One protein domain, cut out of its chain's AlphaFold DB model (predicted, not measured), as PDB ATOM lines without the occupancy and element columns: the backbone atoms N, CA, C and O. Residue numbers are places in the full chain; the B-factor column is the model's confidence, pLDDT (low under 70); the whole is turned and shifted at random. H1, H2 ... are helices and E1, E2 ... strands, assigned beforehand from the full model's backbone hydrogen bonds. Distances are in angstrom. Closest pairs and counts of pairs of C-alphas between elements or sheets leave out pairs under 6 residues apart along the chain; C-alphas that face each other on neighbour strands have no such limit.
ATOM      1  N   LEU A   7     -34.462  45.813  48.718       86.62
ATOM      2  CA  LEU A   7     -33.631  44.921  49.514       86.62
ATOM      3  C   LEU A   7     -32.540  45.684  50.243       86.62
ATOM      4  O   LEU A   7     -32.018  46.668  49.724       86.62
ATOM      5  N   ASP A   8     -32.148  45.178  51.407       88.25
ATOM      6  CA  ASP A   8     -30.902  45.555  52.066       88.25
ATOM      7  C   ASP A   8     -29.794  44.577  51.649       88.25
ATOM      8  O   ASP A   8     -29.802  43.406  52.027       88.25
ATOM      9  N   LEU A   9     -28.837  45.057  50.855       86.56
ATOM     10  CA  LEU A   9     -27.723  44.253  50.347       86.56
ATOM     11  C   LEU A   9     -26.630  43.988  51.387       86.56
ATOM     12  O   LEU A   9     -25.719  43.212  51.115       86.56
ATOM     13  N   THR A  10     -26.707  44.608  52.564       85.69
ATOM     14  CA  THR A  10     -25.717  44.436  53.639       85.69
ATOM     15  C   THR A  10     -26.045  43.259  54.560       85.69
ATOM     16  O   THR A  10     -25.235  42.887  55.408       85.69
ATOM     17  N   SER A  11     -27.222  42.646  54.383       88.25
ATOM     18  CA  SER A  11     -27.752  41.605  55.258       88.25
ATOM     19  C   SER A  11     -28.010  40.299  54.513       88.25
ATOM     20  O   SER A  11     -28.829  40.232  53.591       88.25
ATOM     21  N   ALA A  12     -27.389  39.222  54.996       88.69
ATOM     22  CA  ALA A  12     -27.599  37.876  54.474       88.69
ATOM     23  C   ALA A  12     -29.066  37.432  54.559       88.69
ATOM     24  O   ALA A  12     -29.578  36.779  53.655       88.69
ATOM     25  N   SER A  13     -29.782  37.822  55.619       89.19
ATOM     26  CA  SER A  13     -31.194  37.462  55.769       89.19
ATOM     27  C   SER A  13     -32.082  38.181  54.754       89.19
ATOM     28  O   SER A  13     -33.026  37.580  54.247       89.19
ATOM     29  N   SER A  14     -31.772  39.439  54.409       90.06
ATOM     30  CA  SER A  14     -32.537  40.179  53.399       90.06
ATOM     31  C   SER A  14     -32.284  39.633  51.996       90.06
ATOM     32  O   SER A  14     -33.238  39.439  51.245       90.06
ATOM     33  N   VAL A  15     -31.020  39.375  51.646       89.75
ATOM     34  CA  VAL A  15     -30.651  38.788  50.349       89.75
ATOM     35  C   VAL A  15     -31.204  37.365  50.235       89.75
ATOM     36  O   VAL A  15     -31.807  37.016  49.225       89.75
ATOM     37  N   GLY A  16     -31.088  36.565  51.294       89.88
ATOM     38  CA  GLY A  16     -31.641  35.215  51.367       89.88
ATOM     39  C   GLY A  16     -33.159  35.173  51.181       89.88
ATOM     40  O   GLY A  16     -33.661  34.434  50.340       89.88
ATOM     41  N   ALA A  17     -33.901  36.052  51.861       89.88
ATOM     42  CA  ALA A  17     -35.348  36.153  51.671       89.88
ATOM     43  C   ALA A  17     -35.734  36.528  50.228       89.88
ATOM     44  O   ALA A  17     -36.803  36.140  49.757       89.88
ATOM     45  N   ALA A  18     -34.893  37.292  49.525       88.50
ATOM     46  CA  ALA A  18     -35.086  37.597  48.110       88.50
ATOM     47  C   ALA A  18     -34.905  36.353  47.232       88.50
ATOM     48  O   ALA A  18     -35.729  36.098  46.356       88.50
ATOM     49  N   LEU A  19     -33.866  35.558  47.509       88.94
ATOM     50  CA  LEU A  19     -33.592  34.289  46.831       88.94
ATOM     51  C   LEU A  19     -34.730  33.276  47.044       88.94
ATOM     52  O   LEU A  19     -35.159  32.630  46.086       88.94
ATOM     53  N   ASP A  20     -35.293  33.210  48.254       89.31
ATOM     54  CA  ASP A  20     -36.455  32.364  48.559       89.31
ATOM     55  C   ASP A  20     -37.678  32.736  47.711       89.31
ATOM     56  O   ASP A  20     -38.356  31.858  47.173       89.31
ATOM     57  N   ARG A  21     -37.953  34.038  47.536       85.56
ATOM     58  CA  ARG A  21     -39.095  34.517  46.733       85.56
ATOM     59  C   ARG A  21     -39.012  34.104  45.265       85.56
ATOM     60  O   ARG A  21     -40.049  33.971  44.618       85.56
ATOM     61  N   VAL A  22     -37.804  33.892  44.751       78.81
ATOM     62  CA  VAL A  22     -37.550  33.468  43.365       78.81
ATOM     63  C   VAL A  22     -37.249  31.969  43.247       78.81
ATOM     64  O   VAL A  22     -36.901  31.497  42.168       78.81
ATOM     65  N   GLY A  23     -37.408  31.209  44.337       81.81
ATOM     66  CA  GLY A  23     -37.247  29.755  44.355       81.81
ATOM     67  C   GLY A  23     -35.799  29.277  44.217       81.81
ATOM     68  O   GLY A  23     -35.571  28.138  43.810       81.81
ATOM     69  N   ILE A  24     -34.817  30.125  44.529       84.62
ATOM     70  CA  ILE A  24     -33.401  29.756  44.505       84.62
ATOM     71  C   ILE A  24     -33.007  29.257  45.889       84.62
ATOM     72  O   ILE A  24     -33.020  30.010  46.857       84.62
ATOM     73  N   ALA A  25     -32.610  27.988  45.976       87.00
ATOM     74  CA  ALA A  25     -32.086  27.426  47.211       87.00
ATOM     75  C   ALA A  25     -30.721  28.041  47.560       87.00
ATOM     76  O   ALA A  25     -29.825  28.139  46.713       87.00
ATOM     77  N   TRP A  26     -30.551  28.403  48.828       91.56
ATOM     78  CA  TRP A  26     -29.339  29.021  49.346       91.56
ATOM     79  C   TRP A  26     -29.014  28.506  50.750       91.56
ATOM     80  O   TRP A  26     -29.833  27.889  51.429       91.56
ATOM     81  N   SER A  27     -27.777  28.736  51.170       91.19
ATOM     82  CA  SER A  27     -27.290  28.471  52.526       91.19
ATOM     83  C   SER A  27     -26.379  29.617  52.955       91.19
ATOM     84  O   SER A  27     -25.903  30.358  52.101       91.19
ATOM     85  N   CYS A  28     -26.139  29.778  54.252       91.12
ATOM     86  CA  CYS A  28     -25.289  30.839  54.791       91.12
ATOM     87  C   CYS A  28     -24.172  30.226  55.633       91.12
ATOM     88  O   CYS A  28     -24.432  29.294  56.399       91.12
ATOM     89  N   ASN A  29     -22.950  30.742  55.509       86.44
ATOM     90  CA  ASN A  29     -21.858  30.396  56.416       86.44
ATOM     91  C   ASN A  29     -21.894  31.275  57.685       86.44
ATOM     92  O   ASN A  29     -22.741  32.160  57.829       86.44
ATOM     93  N   ALA A  30     -20.973  31.019  58.619       83.50
ATOM     94  CA  ALA A  30     -20.873  31.769  59.874       83.50
ATOM     95  C   ALA A  30     -20.504  33.253  59.677       83.50
ATOM     96  O   ALA A  30     -20.832  34.074  60.533       83.50
ATOM     97  N   ASP A  31     -19.875  33.596  58.550       83.38
ATOM     98  CA  ASP A  31     -19.442  34.957  58.212       83.38
ATOM     99  C   ASP A  31     -20.549  35.793  57.550       83.38
ATOM    100  O   ASP A  31     -20.353  36.975  57.262       83.38
ATOM    101  N   GLY A  32     -21.729  35.206  57.322       84.25
ATOM    102  CA  GLY A  32     -22.841  35.876  56.649       84.25
ATOM    103  C   GLY A  32     -22.758  35.840  55.120       84.25
ATOM    104  O   GLY A  32     -23.568  36.487  54.458       84.25
ATOM    105  N   ASP A  33     -21.819  35.088  54.543       89.88
ATOM    106  CA  ASP A  33     -21.778  34.870  53.102       89.88
ATOM    107  C   ASP A  33     -22.783  33.779  52.715       89.88
ATOM    108  O   ASP A  33     -22.915  32.728  53.355       89.88
ATOM    109  N   ILE A  34     -23.488  34.031  51.624       91.56
ATOM    110  CA  ILE A  34     -24.517  33.166  51.077       91.56
ATOM    111  C   ILE A  34     -23.911  32.302  49.973       91.56
ATOM    112  O   ILE A  34     -23.312  32.798  49.023       91.56
ATOM    113  N   LEU A  35     -24.136  30.996  50.049       91.31
ATOM    114  CA  LEU A  35     -23.841  30.053  48.982       91.31
ATOM    115  C   LEU A  35     -25.131  29.680  48.248       91.31
ATOM    116  O   LEU A  35     -26.018  29.033  48.812       91.31
ATOM    117  N   VAL A  36     -25.188  30.033  46.968       89.94
ATOM    118  CA  VAL A  36     -26.216  29.616  46.011       89.94
ATOM    119  C   VAL A  36     -25.627  28.545  45.098       89.94
ATOM    120  O   VAL A  36     -24.584  28.750  44.476       89.94
ATOM    121  N   ARG A  37     -26.288  27.388  45.004       88.25
ATOM    122  CA  ARG A  37     -25.846  26.268  44.158       88.25
ATOM    123  C   ARG A  37     -26.853  26.050  43.046       88.25
ATOM    124  O   ARG A  37     -27.978  25.623  43.301       88.25
ATOM    125  N   LEU A  38     -26.443  26.325  41.816       85.06
ATOM    126  CA  LEU A  38     -27.303  26.237  40.644       85.06
ATOM    127  C   LEU A  38     -26.824  25.111  39.735       85.06
ATOM    128  O   LEU A  38     -25.638  24.989  39.424       85.06
ATOM    129  N   ARG A  39     -27.775  24.277  39.320       81.12
ATOM    130  CA  ARG A  39     -27.581  23.197  38.350       81.12
ATOM    131  C   ARG A  39     -28.199  23.615  37.024       81.12
ATOM    132  O   ARG A  39     -29.140  24.410  37.008       81.12
ATOM    133  N   ARG A  40     -27.707  23.061  35.917       69.94
ATOM    134  CA  ARG A  40     -28.344  23.265  34.611       69.94
ATOM    135  C   ARG A  40     -29.793  22.732  34.666       69.94
ATOM    136  O   ARG A  40     -29.975  21.590  35.078       69.94
ATOM    137  N   PRO A  41     -30.809  23.525  34.274       56.41
ATOM    138  CA  PRO A  41     -32.221  23.138  34.387       56.41
ATOM    139  C   PRO A  41     -32.724  22.219  33.253       56.41
ATOM    140  O   PRO A  41     -33.907  21.899  33.206       56.41
ATOM    141  N   GLU A  42     -31.859  21.820  32.317       57.75
ATOM    142  CA  GLU A  42     -32.216  21.000  31.151       57.75
ATOM    143  C   GLU A  42     -32.334  19.499  31.486       57.75
ATOM    144  O   GLU A  42     -31.722  19.035  32.451       57.75
ATOM    145  N   PRO A  43     -33.076  18.706  30.682       49.31
ATOM    146  CA  PRO A  43     -33.339  17.291  30.969       49.31
ATOM    147  C   PRO A  43     -32.082  16.403  31.068       49.31
ATOM    148  O   PRO A  43     -32.144  15.339  31.677       49.31
ATOM    149  N   GLN A  44     -30.930  16.845  30.552       57.84
ATOM    150  CA  GLN A  44     -29.634  16.167  30.679       57.84
ATOM    151  C   GLN A  44     -28.741  16.862  31.720       57.84
ATOM    152  O   GLN A  44     -27.693  17.425  31.425       57.84
ATOM    153  N   TRP A  45     -29.175  16.831  32.977       70.94
ATOM    154  CA  TRP A  45     -28.422  17.278  34.156       70.94
ATOM    155  C   TRP A  45     -27.216  16.383  34.513       70.94
ATOM    156  O   TRP A  45     -26.564  16.613  35.534       70.94
ATOM    157  N   ILE A  46     -26.942  15.358  33.700       81.81
ATOM    158  CA  ILE A  46     -25.872  14.377  33.873       81.81
ATOM    159  C   ILE A  46     -24.987  14.415  32.628       81.81
ATOM    160  O   ILE A  46     -25.491  14.309  31.516       81.81
ATOM    161  N   ASP A  47     -23.679  14.526  32.826       85.50
ATOM    162  CA  ASP A  47     -22.675  14.508  31.766       85.50
ATOM    163  C   ASP A  47     -21.693  13.352  31.970       85.50
ATOM    164  O   ASP A  47     -21.254  13.095  33.097       85.50
ATOM    165  N   ALA A  48     -21.274  12.703  30.882       88.19
ATOM    166  CA  ALA A  48     -20.091  11.850  30.912       88.19
ATOM    167  C   ALA A  48     -18.828  12.719  30.887       88.19
ATOM    168  O   ALA A  48     -18.730  13.688  30.132       88.19
ATOM    169  N   VAL A  49     -17.848  12.367  31.714       89.50
ATOM    170  CA  VAL A  49     -16.594  13.112  31.828       89.50
ATOM    171  C   VAL A  49     -15.409  12.167  31.722       89.50
ATOM    172  O   VAL A  49     -15.450  11.040  32.225       89.50
ATOM    173  N   PHE A  50     -14.322  12.654  31.141       90.38
ATOM    174  CA  PHE A  50     -12.992  12.098  31.333       90.38
ATOM    175  C   PHE A  50     -12.162  13.071  32.166       90.38
ATOM    176  O   PHE A  50     -12.211  14.281  31.954       90.38
ATOM    177  N   TYR A  51     -11.397  12.556  33.123       91.12
ATOM    178  CA  TYR A  51     -10.411  13.354  33.840       91.12
ATOM    179  C   TYR A  51      -9.262  12.506  34.380       91.12
ATOM    180  O   TYR A  51      -9.437  11.339  34.742       91.12
ATOM    181  N   GLU A  52      -8.109  13.152  34.520       91.50
ATOM    182  CA  GLU A  52      -6.897  12.612  35.126       91.50
ATOM    183  C   GLU A  52      -6.514  13.444  36.352       91.50
ATOM    184  O   GLU A  52      -6.540  14.678  36.318       91.50
ATOM    185  N   ILE A  53      -6.143  12.767  37.443       89.50
ATOM    186  CA  ILE A  53      -5.601  13.420  38.640       89.50
ATOM    187  C   ILE A  53      -4.084  13.514  38.478       89.50
ATOM    188  O   ILE A  53      -3.397  12.496  38.392       89.50
ATOM    189  N   THR A  54      -3.558  14.732  38.469       86.31
ATOM    190  CA  THR A  54      -2.122  15.009  38.393       86.31
ATOM    191  C   THR A  54      -1.530  15.221  39.797       86.31
ATOM    192  O   THR A  54      -2.275  15.391  40.772       86.31
ATOM    193  N   PRO A  55      -0.188  15.226  39.955       85.25
ATOM    194  CA  PRO A  55       0.443  15.523  41.240       85.25
ATOM    195  C   PRO A  55      -0.070  16.834  41.850       85.25
ATOM    196  O   PRO A  55      -0.293  17.808  41.137       85.25
ATOM    197  N   GLY A  56      -0.257  16.854  43.172       82.12
ATOM    198  CA  GLY A  56      -0.803  18.018  43.882       82.12
ATOM    199  C   GLY A  56      -2.331  18.124  43.870       82.12
ATOM    200  O   GLY A  56      -2.849  19.179  44.217       82.12
ATOM    201  N   TYR A  57      -3.051  17.055  43.509       84.19
ATOM    202  CA  TYR A  57      -4.523  17.018  43.433       84.19
ATOM    203  C   TYR A  57      -5.131  17.941  42.368       84.19
ATOM    204  O   TYR A  57      -6.334  18.221  42.410       84.19
ATOM    205  N   SER A  58      -4.329  18.407  41.404       87.75
ATOM    206  CA  SER A  58      -4.867  19.077  40.222       87.75
ATOM    207  C   SER A  58      -5.508  18.064  39.282       87.75
ATOM    208  O   SER A  58      -5.224  16.866  39.321       87.75
ATOM    209  N   ILE A  59      -6.399  18.562  38.439       90.56
ATOM    210  CA  ILE A  59      -7.128  17.782  37.455       90.56
ATOM    211  C   ILE A  59      -7.020  18.455  36.095       90.56
ATOM    212  O   ILE A  59      -7.115  19.681  36.001       90.56
ATOM    213  N   ARG A  60      -6.895  17.635  35.051       91.81
ATOM    214  CA  ARG A  60      -7.240  17.986  33.671       91.81
ATOM    215  C   ARG A  60      -8.323  17.029  33.189       91.81
ATOM    216  O   ARG A  60      -8.251  15.838  33.482       91.81
ATOM    217  N   GLY A  61      -9.313  17.534  32.470       91.44
ATOM    218  CA  GLY A  61     -10.380  16.701  31.936       91.44
ATOM    219  C   GLY A  61     -11.172  17.377  30.833       91.44
ATOM    220  O   GLY A  61     -10.872  18.499  30.434       91.44
ATOM    221  N   GLU A  62     -12.188  16.679  30.351       91.62
ATOM    222  CA  GLU A  62     -13.114  17.162  29.335       91.62
ATOM    223  C   GLU A  62     -14.491  16.515  29.507       91.62
ATOM    224  O   GLU A  62     -14.623  15.393  30.010       91.62
ATOM    225  N   PHE A  63     -15.525  17.243  29.093       88.94
ATOM    226  CA  PHE A  63     -16.866  16.691  28.951       88.94
ATOM    227  C   PHE A  63     -16.961  15.927  27.638       88.94
ATOM    228  O   PHE A  63     -16.562  16.438  26.593       88.94
ATOM    229  N   LEU A  64     -17.497  14.715  27.704       88.06
ATOM    230  CA  LEU A  64     -17.606  13.832  26.553       88.06
ATOM    231  C   LEU A  64     -18.984  13.979  25.916       88.06
ATOM    232  O   LEU A  64     -19.989  14.111  26.617       88.06
ATOM    233  N   ASP A  65     -19.025  13.918  24.587       83.38
ATOM    234  CA  ASP A  65     -20.281  13.848  23.848       83.38
ATOM    235  C   ASP A  65     -20.912  12.470  24.081       83.38
ATOM    236  O   ASP A  65     -20.433  11.445  23.577       83.38
ATOM    237  N   ALA A  66     -21.926  12.447  24.942       82.69
ATOM    238  CA  ALA A  66     -22.581  11.239  25.399       82.69
ATOM    239  C   ALA A  66     -24.071  11.294  25.085       82.69
ATOM    240  O   ALA A  66     -24.747  12.287  25.346       82.69
ATOM    241  N   THR A  67     -24.591  10.194  24.555       83.12
ATOM    242  CA  THR A  67     -26.011  10.034  24.253       83.12
ATOM    243  C   THR A  67     -26.657   9.108  25.274       83.12
ATOM    244  O   THR A  67     -26.098   8.076  25.649       83.12
ATOM    245  N   THR A  68     -27.854   9.474  25.722       81.50
ATOM    246  CA  THR A  68     -28.697   8.618  26.558       81.50
ATOM    247  C   THR A  68     -29.458   7.622  25.694       81.50
ATOM    248  O   THR A  68     -30.164   8.025  24.768       81.50
ATOM    249  N   VAL A  69     -29.376   6.342  26.040       82.81
ATOM    250  CA  VAL A  69     -30.171   5.264  25.448       82.81
ATOM    251  C   VAL A  69     -31.089   4.708  26.530       82.81
ATOM    252  O   VAL A  69     -30.621   4.256  27.574       82.81
ATOM    253  N   GLU A  70     -32.398   4.779  26.299       84.62
ATOM    254  CA  GLU A  70     -33.382   4.117  27.158       84.62
ATOM    255  C   GLU A  70     -33.424   2.624  26.826       84.62
ATOM    256  O   GLU A  70     -33.631   2.228  25.676       84.62
ATOM    257  N   GLU A  71     -33.203   1.795  27.839       86.81
ATOM    258  CA  GLU A  71     -33.239   0.343  27.730       86.81
ATOM    259  C   GLU A  71     -34.677  -0.183  27.906       86.81
ATOM    260  O   GLU A  71     -35.505   0.454  28.567       86.81
ATOM    261  N   PRO A  72     -35.006  -1.378  27.373       86.56
ATOM    262  CA  PRO A  72     -36.344  -1.969  27.499       86.56
ATOM    263  C   PRO A  72     -36.821  -2.202  28.941       86.56
ATOM    264  O   PRO A  72     -38.017  -2.376  29.167       86.56
ATOM    265  N   ASP A  73     -35.902  -2.235  29.909       87.25
ATOM    266  CA  ASP A  73     -36.192  -2.374  31.340       87.25
ATOM    267  C   ASP A  73     -36.446  -1.028  32.052       87.25
ATOM    268  O   ASP A  73     -36.687  -1.004  33.259       87.25
ATOM    269  N   GLY A  74     -36.426   0.084  31.307       77.94
ATOM    270  CA  GLY A  74     -36.625   1.439  31.818       77.94
ATOM    271  C   GLY A  74     -35.372   2.072  32.425       77.94
ATOM    272  O   GLY A  74     -35.461   3.165  32.987       77.94
ATOM    273  N   THR A  75     -34.210   1.418  32.341       80.56
ATOM    274  CA  THR A  75     -32.935   2.018  32.744       80.56
ATOM    275  C   THR A  75     -32.359   2.904  31.637       80.56
ATOM    276  O   THR A  75     -32.695   2.772  30.462       80.56
ATOM    277  N   THR A  76     -31.491   3.850  32.005       77.12
ATOM    278  CA  THR A  76     -30.784   4.704  31.041       77.12
ATOM    279  C   THR A  76     -29.320   4.293  30.974       77.12
ATOM    280  O   THR A  76     -28.597   4.390  31.968       77.12
ATOM    281  N   ARG A  77     -28.867   3.881  29.789       80.62
ATOM    282  CA  ARG A  77     -27.448   3.698  29.477       80.62
ATOM    283  C   ARG A  77     -26.884   4.972  28.854       80.62
ATOM    284  O   ARG A  77     -27.559   5.657  28.092       80.62
ATOM    285  N   TRP A  78     -25.624   5.264  29.158       79.12
ATOM    286  CA  TRP A  78     -24.865   6.328  28.508       79.12
ATOM    287  C   TRP A  78     -23.906   5.727  27.489       79.12
ATOM    288  O   TRP A  78     -23.089   4.872  27.832       79.12
ATOM    289  N   GLU A  79     -24.010   6.183  26.248       84.38
ATOM    290  CA  GLU A  79     -23.097   5.824  25.169       84.38
ATOM    291  C   GLU A  79     -22.209   7.014  24.842       84.38
ATOM    292  O   GLU A  79     -22.697   8.101  24.546       84.38
ATOM    293  N   VAL A  80     -20.900   6.800  24.901       84.25
ATOM    294  CA  VAL A  80     -19.892   7.787  24.514       84.25
ATOM    295  C   VAL A  80     -19.283   7.343  23.192       84.25
ATOM    296  O   VAL A  80     -19.148   6.141  22.947       84.25
ATOM    297  N   SER A  81     -18.897   8.302  22.349       79.56
ATOM    298  CA  SER A  81     -18.126   8.021  21.135       79.56
ATOM    299  C   SER A  81     -16.966   7.048  21.423       79.56
ATOM    300  O   SER A  81     -16.195   7.281  22.359       79.56
ATOM    301  N   PRO A  82     -16.773   5.991  20.609       77.50
ATOM    302  CA  PRO A  82     -15.623   5.099  20.753       77.50
ATOM    303  C   PRO A  82     -14.305   5.780  20.345       77.50
ATOM    304  O   PRO A  82     -13.226   5.238  20.577       77.50
ATOM    305  N   TYR A  83     -14.385   6.954  19.712       77.62
ATOM    306  CA  TYR A  83     -13.247   7.773  19.322       77.62
ATOM    307  C   TYR A  83     -13.014   8.834  20.402       77.62
ATOM    308  O   TYR A  83     -13.653   9.884  20.380       77.62
ATOM    309  N   GLY A  84     -12.134   8.538  21.358       82.00
ATOM    310  CA  GLY A  84     -11.816   9.426  22.477       82.00
ATOM    311  C   GLY A  84     -11.336   8.662  23.714       82.00
ATOM    312  O   GLY A  84     -11.190   7.435  23.666       82.00
ATOM    313  N   PRO A  85     -11.060   9.366  24.824       85.12
ATOM    314  CA  PRO A  85     -10.794   8.715  26.095       85.12
ATOM    315  C   PRO A  85     -12.053   8.016  26.628       85.12
ATOM    316  O   PRO A  85     -13.182   8.466  26.424       85.12
ATOM    317  N   ALA A  86     -11.855   6.912  27.347       85.94
ATOM    318  CA  ALA A  86     -12.949   6.260  28.057       85.94
ATOM    319  C   ALA A  86     -13.447   7.164  29.204       85.94
ATOM    320  O   ALA A  86     -12.620   7.780  29.881       85.94
ATOM    321  N   PRO A  87     -14.765   7.232  29.467       88.31
ATOM    322  CA  PRO A  87     -15.297   8.041  30.558       88.31
ATOM    323  C   PRO A  87     -14.750   7.581  31.912       88.31
ATOM    324  O   PRO A  87     -14.791   6.395  32.246       88.31
ATOM    325  N   THR A  88     -14.307   8.537  32.726       87.50
ATOM    326  CA  THR A  88     -13.955   8.307  34.133       87.50
ATOM    327  C   THR A  88     -15.216   8.171  34.994       87.50
ATOM    328  O   THR A  88     -15.209   7.466  36.003       87.50
ATOM    329  N   GLY A  89     -16.318   8.821  34.604       86.06
ATOM    330  CA  GLY A  89     -17.599   8.691  35.294       86.06
ATOM    331  C   GLY A  89     -18.700   9.593  34.744       86.06
ATOM    332  O   GLY A  89     -18.520  10.304  33.756       86.06
ATOM    333  N   LEU A  90     -19.846   9.550  35.423       86.38
ATOM    334  CA  LEU A  90     -20.973  10.455  35.211       86.38
ATOM    335  C   LEU A  90     -20.938  11.566  36.254       86.38
ATOM    336  O   LEU A  90     -20.581  11.327  37.411       86.38
ATOM    337  N   THR A  91     -21.305  12.778  35.859       87.25
ATOM    338  CA  THR A  91     -21.164  13.964  36.703       87.25
ATOM    339  C   THR A  91     -22.281  14.972  36.517       87.25
ATOM    340  O   THR A  91     -23.077  14.862  35.593       87.25
ATOM    341  N   GLN A  92     -22.321  15.971  37.397       87.62
ATOM    342  CA  GLN A  92     -23.172  17.149  37.258       87.62
ATOM    343  C   GLN A  92     -22.330  18.414  37.228       87.62
ATOM    344  O   GLN A  92     -21.448  18.597  38.073       87.62
ATOM    345  N   ARG A  93     -22.661  19.317  36.305       88.62
ATOM    346  CA  ARG A  93     -22.144  20.689  36.281       88.62
ATOM    347  C   ARG A  93     -22.913  21.539  37.282       88.62
ATOM    348  O   ARG A  93     -24.139  21.650  37.210       88.62
ATOM    349  N   ILE A  94     -22.193  22.150  38.212       89.25
ATOM    350  CA  ILE A  94     -22.775  22.973  39.271       89.25
ATOM    351  C   ILE A  94     -22.046  24.304  39.324       89.25
ATOM    352  O   ILE A  94     -20.841  24.345  39.564       89.25
ATOM    353  N   ALA A  95     -22.780  25.395  39.162       90.56
ATOM    354  CA  ALA A  95     -22.280  26.725  39.462       90.56
ATOM    355  C   ALA A  95     -22.520  27.027  40.945       90.56
ATOM    356  O   ALA A  95     -23.651  26.965  41.432       90.56
ATOM    357  N   ASN A  96     -21.454  27.356  41.665       91.38
ATOM    358  CA  ASN A  96     -21.513  27.816  43.045       91.38
ATOM    359  C   ASN A  96     -21.289  29.324  43.049       91.38
ATOM    360  O   ASN A  96     -20.202  29.783  42.693       91.38
ATOM    361  N   LEU A  97     -22.310  30.082  43.436       93.44
ATOM    362  CA  LEU A  97     -22.240  31.527  43.591       93.44
ATOM    363  C   LEU A  97     -22.112  31.848  45.080       93.44
ATOM    364  O   LEU A  97     -22.996  31.523  45.871       93.44
ATOM    365  N   TYR A  98     -21.004  32.476  45.444       92.38
ATOM    366  CA  TYR A  98     -20.731  33.003  46.772       92.38
ATOM    367  C   TYR A  98     -21.121  34.469  46.766       92.38
ATOM    368  O   TYR A  98     -20.437  35.301  46.172       92.38
ATOM    369  N   VAL A  99     -22.259  34.757  47.376       92.38
ATOM    370  CA  VAL A  99     -22.832  36.087  47.505       92.38
ATOM    371  C   VAL A  99     -22.422  36.630  48.868       92.38
ATOM    372  O   VAL A  99     -22.736  36.046  49.896       92.38
ATOM    373  N   MET A 100     -21.693  37.736  48.871       93.19
ATOM    374  CA  MET A 100     -21.015  38.312  50.027       93.19
ATOM    375  C   MET A 100     -21.596  39.705  50.301       93.19
ATOM    376  O   MET A 100     -21.113  40.691  49.732       93.19
ATOM    377  N   PRO A 101     -22.641  39.812  51.139       90.81
ATOM    378  CA  PRO A 101     -23.123  41.087  51.659       90.81
ATOM    379  C   PRO A 101     -21.996  41.849  52.368       90.81
ATOM    380  O   PRO A 101     -21.295  41.284  53.213       90.81
ATOM    381  N   LYS A 102     -21.804  43.127  52.031       86.88
ATOM    382  CA  LYS A 102     -20.827  44.034  52.655       86.88
ATOM    383  C   LYS A 102     -21.449  45.428  52.855       86.88
ATOM    384  O   LYS A 102     -22.410  45.770  52.169       86.88
ATOM    385  N   PRO A 103     -20.934  46.261  53.778       85.19
ATOM    386  CA  PRO A 103     -21.470  47.609  54.009       85.19
ATOM    387  C   PRO A 103     -21.522  48.495  52.752       85.19
ATOM    388  O   PRO A 103     -22.430  49.310  52.598       85.19
ATOM    389  N   GLU A 104     -20.553  48.333  51.855       86.94
ATOM    390  CA  GLU A 104     -20.412  49.075  50.602       86.94
ATOM    391  C   GLU A 104     -21.241  48.509  49.436       86.94
ATOM    392  O   GLU A 104     -21.392  49.182  48.410       86.94
ATOM    393  N   GLY A 105     -21.801  47.305  49.591       89.06
ATOM    394  CA  GLY A 105     -22.653  46.660  48.598       89.06
ATOM    395  C   GLY A 105     -22.571  45.136  48.601       89.06
ATOM    396  O   GLY A 105     -22.320  44.515  49.628       89.06
ATOM    397  N   LEU A 106     -22.809  44.517  47.446       90.25
ATOM    398  CA  LEU A 106     -22.873  43.061  47.305       90.25
ATOM    399  C   LEU A 106     -21.735  42.563  46.422       90.25
ATOM    400  O   LEU A 106     -21.710  42.861  45.230       90.25
ATOM    401  N   GLY A 107     -20.816  41.775  46.974       92.06
ATOM    402  CA  GLY A 107     -19.845  41.026  46.178       92.06
ATOM    403  C   GLY A 107     -20.423  39.683  45.751       92.06
ATOM    404  O   GLY A 107     -21.101  39.031  46.537       92.06
ATOM    405  N   VAL A 108     -20.144  39.223  44.537       92.94
ATOM    406  CA  VAL A 108     -20.464  37.859  44.105       92.94
ATOM    407  C   VAL A 108     -19.262  37.249  43.412       92.94
ATOM    408  O   VAL A 108     -18.735  37.811  42.458       92.94
ATOM    409  N   GLN A 109     -18.850  36.073  43.869       92.88
ATOM    410  CA  GLN A 109     -17.837  35.260  43.208       92.88
ATOM    411  C   GLN A 109     -18.454  33.940  42.771       92.88
ATOM    412  O   GLN A 109     -19.207  33.321  43.517       92.88
ATOM    413  N   ALA A 110     -18.116  33.486  41.575       92.56
ATOM    414  CA  ALA A 110     -18.635  32.258  41.022       92.56
ATOM    415  C   ALA A 110     -17.543  31.225  40.761       92.56
ATOM    416  O   ALA A 110     -16.445  31.548  40.306       92.56
ATOM    417  N   HIS A 111     -17.877  29.963  41.026       89.81
ATOM    418  CA  HIS A 111     -17.011  28.819  40.763       89.81
ATOM    419  C   HIS A 111     -17.808  27.694  40.112       89.81
ATOM    420  O   HIS A 111     -18.813  27.236  40.659       89.81
ATOM    421  N   GLY A 112     -17.318  27.192  38.983       90.12
ATOM    422  CA  GLY A 112     -17.771  25.923  38.431       90.12
ATOM    423  C   GLY A 112     -17.264  24.763  39.284       90.12
ATOM    424  O   GLY A 112     -16.098  24.729  39.680       90.12
ATOM    425  N   SER A 113     -18.129  23.800  39.571       90.19
ATOM    426  CA  SER A 113     -17.737  22.520  40.145       90.19
ATOM    427  C   SER A 113     -18.387  21.359  39.416       90.19
ATOM    428  O   SER A 113     -19.530  21.467  38.973       90.19
ATOM    429  N   ILE A 114     -17.669  20.248  39.354       88.81
ATOM    430  CA  ILE A 114     -18.162  18.971  38.853       88.81
ATOM    431  C   ILE A 114     -18.365  18.052  40.053       88.81
ATOM    432  O   ILE A 114     -17.446  17.898  40.859       88.81
ATOM    433  N   GLU A 115     -19.543  17.447  40.182       87.75
ATOM    434  CA  GLU A 115     -19.815  16.425  41.200       87.75
ATOM    435  C   GLU A 115     -20.005  15.055  40.557       87.75
ATOM    436  O   GLU A 115     -20.877  14.888  39.706       87.75
ATOM    437  N   GLY A 116     -19.189  14.083  40.969       81.50
ATOM    438  CA  GLY A 116     -19.306  12.687  40.556       81.50
ATOM    439  C   GLY A 116     -20.587  12.034  41.065       81.50
ATOM    440  O   GLY A 116     -20.936  12.167  42.239       81.50
ATOM    441  N   LEU A 117     -21.260  11.303  40.181       78.06
ATOM    442  CA  LEU A 117     -22.444  10.513  40.496       78.06
ATOM    443  C   LEU A 117     -22.078   9.043  40.750       78.06
ATOM    444  O   LEU A 117     -21.117   8.532  40.163       78.06
ATOM    445  N   PRO A 118     -22.847   8.329  41.597       67.88
ATOM    446  CA  PRO A 118     -22.698   6.886  41.751       67.88
ATOM    447  C   PRO A 118     -22.765   6.164  40.390       67.88
ATOM    448  O   PRO A 118     -23.534   6.589  39.526       67.88
ATOM    449  N   PRO A 119     -22.005   5.070  40.176       61.19
ATOM    450  CA  PRO A 119     -21.216   4.311  41.154       61.19
ATOM    451  C   PRO A 119     -19.774   4.811  41.363       61.19
ATOM    452  O   PRO A 119     -19.032   4.202  42.136       61.19
ATOM    453  N   ALA A 120     -19.351   5.892  40.697       62.69
ATOM    454  CA  ALA A 120     -18.035   6.478  40.941       62.69
ATOM    455  C   ALA A 120     -17.943   7.011  42.384       62.69
ATOM    456  O   ALA A 120     -18.949   7.401  42.984       62.69
ATOM    457  N   ARG A 121     -16.733   7.034  42.967       62.28
ATOM    458  CA  ARG A 121     -16.534   7.697  44.267       62.28
ATOM    459  C   ARG A 121     -16.956   9.166  44.129       62.28
ATOM    460  O   ARG A 121     -16.563   9.782  43.138       62.28
ATOM    461  N   PRO A 122     -17.701   9.737  45.093       65.25
ATOM    462  CA  PRO A 122     -18.098  11.138  45.036       65.25
ATOM    463  C   PRO A 122     -16.840  12.007  45.072       65.25
ATOM    464  O   PRO A 122     -16.205  12.176  46.112       65.25
ATOM    465  N   ILE A 123     -16.451  12.512  43.906       77.81
ATOM    466  CA  ILE A 123     -15.393  13.496  43.743       77.81
ATOM    467  C   ILE A 123     -16.060  14.829  43.439       77.81
ATOM    468  O   ILE A 123     -16.965  14.899  42.605       77.81
ATOM    469  N   ARG A 124     -15.630  15.885  44.126       87.94
ATOM    470  CA  ARG A 124     -15.968  17.250  43.742       87.94
ATOM    471  C   ARG A 124     -14.728  17.876  43.131       87.94
ATOM    472  O   ARG A 124     -13.667  17.861  43.746       87.94
ATOM    473  N   ILE A 125     -14.851  18.404  41.924       88.69
ATOM    474  CA  ILE A 125     -13.756  19.072  41.220       88.69
ATOM    475  C   ILE A 125     -14.121  20.540  41.127       88.69
ATOM    476  O   ILE A 125     -15.131  20.871  40.512       88.69
ATOM    477  N   LYS A 126     -13.321  21.422  41.722       90.75
ATOM    478  CA  LYS A 126     -13.459  22.868  41.528       90.75
ATOM    479  C   LYS A 126     -12.723  23.261  40.258       90.75
ATOM    480  O   LYS A 126     -11.521  23.021  40.160       90.75
ATOM    481  N   LEU A 127     -13.430  23.860  39.311       90.69
ATOM    482  CA  LEU A 127     -12.865  24.265  38.033       90.69
ATOM    483  C   LEU A 127     -12.109  25.585  38.138       90.69
ATOM    484  O   LEU A 127     -12.524  26.508  38.841       90.69
ATOM    485  N   ILE A 128     -11.023  25.670  37.379       89.62
ATOM    486  CA  ILE A 128     -10.322  26.908  37.065       89.62
ATOM    487  C   ILE A 128     -10.579  27.180  35.580       89.62
ATOM    488  O   ILE A 128     -10.215  26.341  34.748       89.62
ATOM    489  N   PRO A 129     -11.197  28.319  35.225       88.31
ATOM    490  CA  PRO A 129     -11.431  28.638  33.832       88.31
ATOM    491  C   PRO A 129     -10.090  28.887  33.138       88.31
ATOM    492  O   PRO A 129      -9.274  29.697  33.586       88.31
ATOM    493  N   GLY A 130      -9.859  28.160  32.048       89.06
ATOM    494  CA  GLY A 130      -8.711  28.344  31.177       89.06
ATOM    495  C   GLY A 130      -8.958  29.444  30.150       89.06
ATOM    496  O   GLY A 130     -10.048  30.007  30.033       89.06
ATOM    497  N   ARG A 131      -7.925  29.742  29.355       89.56
ATOM    498  CA  ARG A 131      -8.003  30.782  28.324       89.56
ATOM    499  C   ARG A 131      -9.172  30.592  27.339       89.56
ATOM    500  O   ARG A 131      -9.859  31.582  27.103       89.56
ATOM    501  N   PRO A 132      -9.461  29.374  26.834       90.25
ATOM    502  CA  PRO A 132     -10.588  29.164  25.926       90.25
ATOM    503  C   PRO A 132     -11.946  29.530  26.536       90.25
ATOM    504  O   PRO A 132     -12.796  30.075  25.838       90.25
ATOM    505  N   GLN A 133     -12.150  29.269  27.832       91.94
ATOM    506  CA  GLN A 133     -13.379  29.661  28.526       91.94
ATOM    507  C   GLN A 133     -13.440  31.179  28.714       91.94
ATOM    508  O   GLN A 133     -14.477  31.788  28.463       91.94
ATOM    509  N   ILE A 134     -12.322  31.814  29.084       91.50
ATOM    510  CA  ILE A 134     -12.253  33.275  29.233       91.50
ATOM    511  C   ILE A 134     -12.551  33.999  27.919       91.50
ATOM    512  O   ILE A 134     -13.320  34.957  27.920       91.50
ATOM    513  N   ASP A 135     -12.013  33.514  26.800       91.81
ATOM    514  CA  ASP A 135     -12.256  34.102  25.480       91.81
ATOM    515  C   ASP A 135     -13.738  33.981  25.045       91.81
ATOM    516  O   ASP A 135     -14.167  34.687  24.134       91.81
ATOM    517  N   ARG A 136     -14.545  33.138  25.713       91.88
ATOM    518  CA  ARG A 136     -16.012  33.075  25.560       91.88
ATOM    519  C   ARG A 136     -16.760  33.918  26.589       91.88
ATOM    520  O   ARG A 136     -17.788  34.499  26.251       91.88
ATOM    521  N   ILE A 137     -16.286  33.967  27.833       92.81
ATOM    522  CA  ILE A 137     -16.949  34.703  28.917       92.81
ATOM    523  C   ILE A 137     -16.827  36.206  28.688       92.81
ATOM    524  O   ILE A 137     -17.844  36.891  28.659       92.81
ATOM    525  N   GLU A 138     -15.612  36.717  28.485       92.94
ATOM    526  CA  GLU A 138     -15.348  38.160  28.487       92.94
ATOM    527  C   GLU A 138     -16.125  38.936  27.403       92.94
ATOM    528  O   GLU A 138     -16.661  39.998  27.714       92.94
ATOM    529  N   PRO A 139     -16.284  38.437  26.156       93.88
ATOM    530  CA  PRO A 139     -17.086  39.142  25.151       93.88
ATOM    531  C   PRO A 139     -18.587  39.189  25.466       93.88
ATOM    532  O   PRO A 139     -19.262  40.128  25.049       93.88
ATOM    533  N   ASN A 140     -19.115  38.180  26.166       93.75
ATOM    534  CA  ASN A 140     -20.541  38.076  26.493       93.75
ATOM    535  C   ASN A 140     -20.880  38.719  27.846       93.75
ATOM    536  O   ASN A 140     -22.000  39.183  28.046       93.75
ATOM    537  N   TYR A 141     -19.910  38.756  28.759       94.25
ATOM    538  CA  TYR A 141     -20.047  39.240  30.129       94.25
ATOM    539  C   TYR A 141     -18.801  40.042  30.546       94.25
ATOM    540  O   TYR A 141     -18.005  39.582  31.374       94.25
ATOM    541  N   PRO A 142     -18.595  41.230  29.954       91.38
ATOM    542  CA  PRO A 142     -17.378  42.007  30.151       91.38
ATOM    543  C   PRO A 142     -17.198  42.423  31.612       91.38
ATOM    544  O   PRO A 142     -18.143  42.857  32.272       91.38
ATOM    545  N   GLY A 143     -15.965  42.318  32.109       90.69
ATOM    546  CA  GLY A 143     -15.604  42.712  33.471       90.69
ATOM    547  C   GLY A 143     -15.956  41.697  34.562       90.69
ATOM    548  O   GLY A 143     -15.669  41.969  35.726       90.69
ATOM    549  N   TRP A 154     -10.694  33.891  37.697       89.56
ATOM    550  CA  TRP A 154     -11.906  33.690  38.491       89.56
ATOM    551  C   TRP A 154     -13.040  34.537  37.921       89.56
ATOM    552  O   TRP A 154     -12.789  35.505  37.208       89.56
ATOM    553  N   ILE A 155     -14.283  34.160  38.217       93.38
ATOM    554  CA  ILE A 155     -15.468  34.910  37.795       93.38
ATOM    555  C   ILE A 155     -16.065  35.589  39.019       93.38
ATOM    556  O   ILE A 155     -16.271  34.949  40.051       93.38
ATOM    557  N   GLY A 156     -16.339  36.881  38.932       93.06
ATOM    558  CA  GLY A 156     -17.000  37.613  39.997       93.06
ATOM    559  C   GLY A 156     -17.297  39.051  39.612       93.06
ATOM    560  O   GLY A 156     -16.752  39.586  38.654       93.06
ATOM    561  N   SER A 157     -18.194  39.669  40.362       93.50
ATOM    562  CA  SER A 157     -18.581  41.063  40.185       93.50
ATOM    563  C   SER A 157     -19.130  41.618  41.490       93.50
ATOM    564  O   SER A 157     -19.363  40.877  42.445       93.50
ATOM    565  N   GLY A 158     -19.306  42.931  41.543       90.31
ATOM    566  CA  GLY A 158     -19.862  43.619  42.692       90.31
ATOM    567  C   GLY A 158     -20.931  44.612  42.275       90.31
ATOM    568  O   GLY A 158     -20.822  45.269  41.242       90.31
ATOM    569  N   ILE A 159     -21.944  44.749  43.118       88.81
ATOM    570  CA  ILE A 159     -22.923  45.825  43.049       88.81
ATOM    571  C   ILE A 159     -22.563  46.828  44.133       88.81
ATOM    572  O   ILE A 159     -22.420  46.457  45.297       88.81
ATOM    573  N   GLN A 160     -22.429  48.096  43.754       88.25
ATOM    574  CA  GLN A 160     -22.236  49.178  44.714       88.25
ATOM    575  C   GLN A 160     -23.573  49.656  45.275       88.25
ATOM    576  O   GLN A 160     -24.561  49.759  44.550       88.25
ATOM    577  N   GLY A 161     -23.564  50.029  46.552       86.38
ATOM    578  CA  GLY A 161     -24.735  50.545  47.247       86.38
ATOM    579  C   GLY A 161     -25.412  49.488  48.110       86.38
ATOM    580  O   GLY A 161     -25.361  48.292  47.846       86.38
ATOM    581  N   SER A 162     -26.063  49.944  49.175       86.50
ATOM    582  CA  SER A 162     -26.667  49.077  50.191       86.50
ATOM    583  C   SER A 162     -28.087  48.624  49.854       86.50
ATOM    584  O   SER A 162     -28.718  47.948  50.664       86.50
ATOM    585  N   ARG A 163     -28.628  49.023  48.696       88.50
ATOM    586  CA  ARG A 163     -30.027  48.794  48.325       88.50
ATOM    587  C   ARG A 163     -30.182  48.422  46.861       88.50
ATOM    588  O   ARG A 163     -29.484  48.977  46.021       88.50
ATOM    589  N   MET A 164     -31.117  47.519  46.584       88.12
ATOM    590  CA  MET A 164     -31.379  46.965  45.253       88.12
ATOM    591  C   MET A 164     -32.803  46.413  45.172       88.12
ATOM    592  O   MET A 164     -33.362  46.024  46.192       88.12
ATOM    593  N   GLU A 165     -33.403  46.363  43.987       88.19
ATOM    594  CA  GLU A 165     -34.687  45.680  43.802       88.19
ATOM    595  C   GLU A 165     -34.514  44.161  43.631       88.19
ATOM    596  O   GLU A 165     -33.539  43.691  43.046       88.19
ATOM    597  N   ASP A 166     -35.507  43.375  44.060       84.38
ATOM    598  CA  ASP A 166     -35.530  41.913  43.864       84.38
ATOM    599  C   ASP A 166     -35.243  41.489  42.416       84.38
ATOM    600  O   ASP A 166     -34.512  40.527  42.170       84.38
ATOM    601  N   ALA A 167     -35.822  42.207  41.449       85.00
ATOM    602  CA  ALA A 167     -35.673  41.902  40.031       85.00
ATOM    603  C   ALA A 167     -34.232  42.112  39.541       85.00
ATOM    604  O   ALA A 167     -33.741  41.330  38.726       85.00
ATOM    605  N   GLU A 168     -33.546  43.132  40.059       88.00
ATOM    606  CA  GLU A 168     -32.149  43.408  39.729       88.00
ATOM    607  C   GLU A 168     -31.226  42.348  40.337       88.00
ATOM    608  O   GLU A 168     -30.339  41.845  39.646       88.00
ATOM    609  N   LEU A 169     -31.481  41.934  41.586       86.31
ATOM    610  CA  LEU A 169     -30.738  40.843  42.219       86.31
ATOM    611  C   LEU A 169     -30.916  39.535  41.441       86.31
ATOM    612  O   LEU A 169     -29.936  38.843  41.167       86.31
ATOM    613  N   LEU A 170     -32.152  39.200  41.056       85.12
ATOM    614  CA  LEU A 170     -32.431  38.011  40.254       85.12
ATOM    615  C   LEU A 170     -31.698  38.064  38.912       85.12
ATOM    616  O   LEU A 170     -31.052  37.086  38.535       85.12
ATOM    617  N   HIS A 171     -31.772  39.196  38.208       89.19
ATOM    618  CA  HIS A 171     -31.073  39.380  36.940       89.19
ATOM    619  C   HIS A 171     -29.559  39.203  37.106       89.19
ATOM    620  O   HIS A 171     -28.924  38.496  36.324       89.19
ATOM    621  N   PHE A 172     -28.991  39.774  38.168       90.12
ATOM    622  CA  PHE A 172     -27.574  39.654  38.476       90.12
ATOM    623  C   PHE A 172     -27.163  38.207  38.785       90.12
ATOM    624  O   PHE A 172     -26.201  37.704  38.206       90.12
ATOM    625  N   VAL A 173     -27.919  37.494  39.624       87.94
ATOM    626  CA  VAL A 173     -27.676  36.075  39.939       87.94
ATOM    627  C   VAL A 173     -27.780  35.202  38.685       87.94
ATOM    628  O   VAL A 173     -26.944  34.322  38.481       87.94
ATOM    629  N   GLN A 174     -28.758  35.459  37.811       88.00
ATOM    630  CA  GLN A 174     -28.915  34.744  36.541       88.00
ATOM    631  C   GLN A 174     -27.751  35.002  35.580       88.00
ATOM    632  O   GLN A 174     -27.233  34.055  34.990       88.00
ATOM    633  N   MET A 175     -27.307  36.252  35.445       92.69
ATOM    634  CA  MET A 175     -26.135  36.603  34.642       92.69
ATOM    635  C   MET A 175     -24.881  35.893  35.171       92.69
ATOM    636  O   MET A 175     -24.170  35.245  34.402       92.69
ATOM    637  N   MET A 176     -24.639  35.950  36.486       92.94
ATOM    638  CA  MET A 176     -23.515  35.258  37.125       92.94
ATOM    639  C   MET A 176     -23.586  33.746  36.899       92.94
ATOM    640  O   MET A 176     -22.573  33.119  36.589       92.94
ATOM    641  N   PHE A 177     -24.778  33.153  36.994       89.88
ATOM    642  CA  PHE A 177     -24.995  31.742  36.693       89.88
ATOM    643  C   PHE A 177     -24.641  31.396  35.242       89.88
ATOM    644  O   PHE A 177     -23.857  30.478  35.014       89.88
ATOM    645  N   GLN A 178     -25.163  32.143  34.268       90.69
ATOM    646  CA  GLN A 178     -24.895  31.901  32.849       90.69
ATOM    647  C   GLN A 178     -23.403  32.033  32.514       90.69
ATOM    648  O   GLN A 178     -22.849  31.154  31.854       90.69
ATOM    649  N   ALA A 179     -22.731  33.063  33.035       92.19
ATOM    650  CA  ALA A 179     -21.289  33.226  32.875       92.19
ATOM    651  C   ALA A 179     -20.507  32.047  33.482       92.19
ATOM    652  O   ALA A 179     -19.559  31.544  32.881       92.19
ATOM    653  N   SER A 180     -20.944  31.550  34.642       90.75
ATOM    654  CA  SER A 180     -20.341  30.379  35.296       90.75
ATOM    655  C   SER A 180     -20.510  29.102  34.487       90.75
ATOM    656  O   SER A 180     -19.638  28.236  34.518       90.75
ATOM    657  N   MET A 181     -21.612  28.966  33.748       89.88
ATOM    658  CA  MET A 181     -21.843  27.787  32.914       89.88
ATOM    659  C   MET A 181     -20.840  27.685  31.758       89.88
ATOM    660  O   MET A 181     -20.469  26.578  31.374       89.88
ATOM    661  N   LEU A 182     -20.313  28.814  31.275       91.44
ATOM    662  CA  LEU A 182     -19.260  28.831  30.254       91.44
ATOM    663  C   LEU A 182     -17.907  28.311  30.772       91.44
ATOM    664  O   LEU A 182     -17.023  28.002  29.977       91.44
ATOM    665  N   MET A 183     -17.729  28.155  32.091       90.81
ATOM    666  CA  MET A 183     -16.535  27.508  32.656       90.81
ATOM    667  C   MET A 183     -16.444  26.017  32.309       90.81
ATOM    668  O   MET A 183     -15.369  25.434  32.421       90.81
ATOM    669  N   PHE A 184     -17.562  25.400  31.921       90.12
ATOM    670  CA  PHE A 184     -17.642  23.982  31.574       90.12
ATOM    671  C   PHE A 184     -17.465  23.718  30.070       90.12
ATOM    672  O   PHE A 184     -17.594  22.577  29.630       90.12
ATOM    673  N   ASP A 185     -17.216  24.752  29.269       88.25
ATOM    674  CA  ASP A 185     -17.098  24.614  27.822       88.25
ATOM    675  C   ASP A 185     -15.704  24.114  27.422       88.25
ATOM    676  O   ASP A 185     -14.730  24.866  27.468       88.25
ATOM    677  N   GLY A 186     -15.617  22.866  26.959       86.81
ATOM    678  CA  GLY A 186     -14.383  22.254  26.453       86.81
ATOM    679  C   GLY A 186     -13.522  21.599  27.536       86.81
ATOM    680  O   GLY A 186     -14.023  21.193  28.585       86.81
ATOM    681  N   GLU A 187     -12.219  21.472  27.264       90.81
ATOM    682  CA  GLU A 187     -11.255  20.955  28.240       90.81
ATOM    683  C   GLU A 187     -11.186  21.865  29.469       90.81
ATOM    684  O   GLU A 187     -11.088  23.089  29.354       90.81
ATOM    685  N   PHE A 188     -11.169  21.263  30.652       90.25
ATOM    686  CA  PHE A 188     -11.101  21.970  31.917       90.25
ATOM    687  C   PHE A 188      -9.864  21.582  32.723       90.25
ATOM    688  O   PHE A 188      -9.313  20.484  32.617       90.25
TER     689      PHE A 188
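Overview. This is residues 7 to 143 and 154 to 188 of the 197 residues of an uncharacterized protein of Schumannella sp. 10F1B-5-1 (UniProt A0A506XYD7). A long, strongly twisted antiparallel sheet is built round the hairpin of E7 and E8, with the long helix H3 and the shorter H1 over one face and no named helix on the other. H2 packs on the last part of H3, and a small separate hairpin, E5 and E6, lies at one end, next to E3. The 172 printed residues have three named helices and eleven named strands, in the order H1, E1 to E9, H2, E10, E11, H3; the class is mixed, helices and strands. The whole is compact, with a radius of gyration of the C-alphas of 18.1 A and spans of 54 by 38 by 31 A.

Arrangement. Start at H1, residues 12 to 21, which is on the branched sheet at a height over the sheet of 9.0 A. E1, residues 26 to 28, and E2, residues 34 to 39, form a hairpin; look at N 35 and O 27, 2.8 A apart. E3, residues 47 to 53, and E4, residues 58 to 63, form another, with N 52 and O 60 at 2.9 A. E4 runs on into E5, residues 66 to 70, at 58 degrees; E5 forms a hairpin with E6, residues 76 to 80, with N 67 and O 79 at 2.8 A. E7, residues 89 to 102, has E2 (N 97 and O 36, 2.8 A) and E3 (N 91 and O 47, 2.8 A) on one side and E8, residues 105 to 116 (N 96 and O 111, 2.8 A), on the other. On the side of E8 away from E7 find E9, residues 124 to 128 (N 127 and O 112, 2.8 A), and E10, residues 154 to 160 (N 157 and O 108, 2.9 A). E7, E8 and E9 make a meander, each strand the antiparallel neighbour of the one before. E11, residues 163 to 165, pairs with no named strand. H3, residues 166 to 184, is on the same face as H1; its closest C-alphas to E7 are Ser 180 and Ala 95, 5.9 A. H2, residues 131 to 140, touches residues 179 to 184 of H3 alone, closest at the C-alphas of Gln 133 and Met 183, 5.6 A. They run opposite ways at a shallow tilt of 29 degrees. Every O i to N i+4 pair is within hydrogen-bond range in H1, 3 of 6 in H2 and 13 of 15 in H3.

Along the chain. Find C-alpha 12 at (-27.599, 37.876, 54.474), where H1 begins. E7 runs 39.5 A from C-alpha 89 at (-17.599, 8.691, 35.294), and E8 35.1 A. H3 runs 28.2 A to C-alpha 184 at (-17.642, 23.982, 31.574).

Size, cuts and confidence. The two C-alphas farthest apart are those of Pro 72 and Glu 104, 58.3 A. Residues 144 to 153 are not printed; C-alphas 143 and 154 are 11.0 A apart across the cut. Of the links printed whole, none is long. Residues 40 to 44 and 118 to 122 have pLDDT under 70.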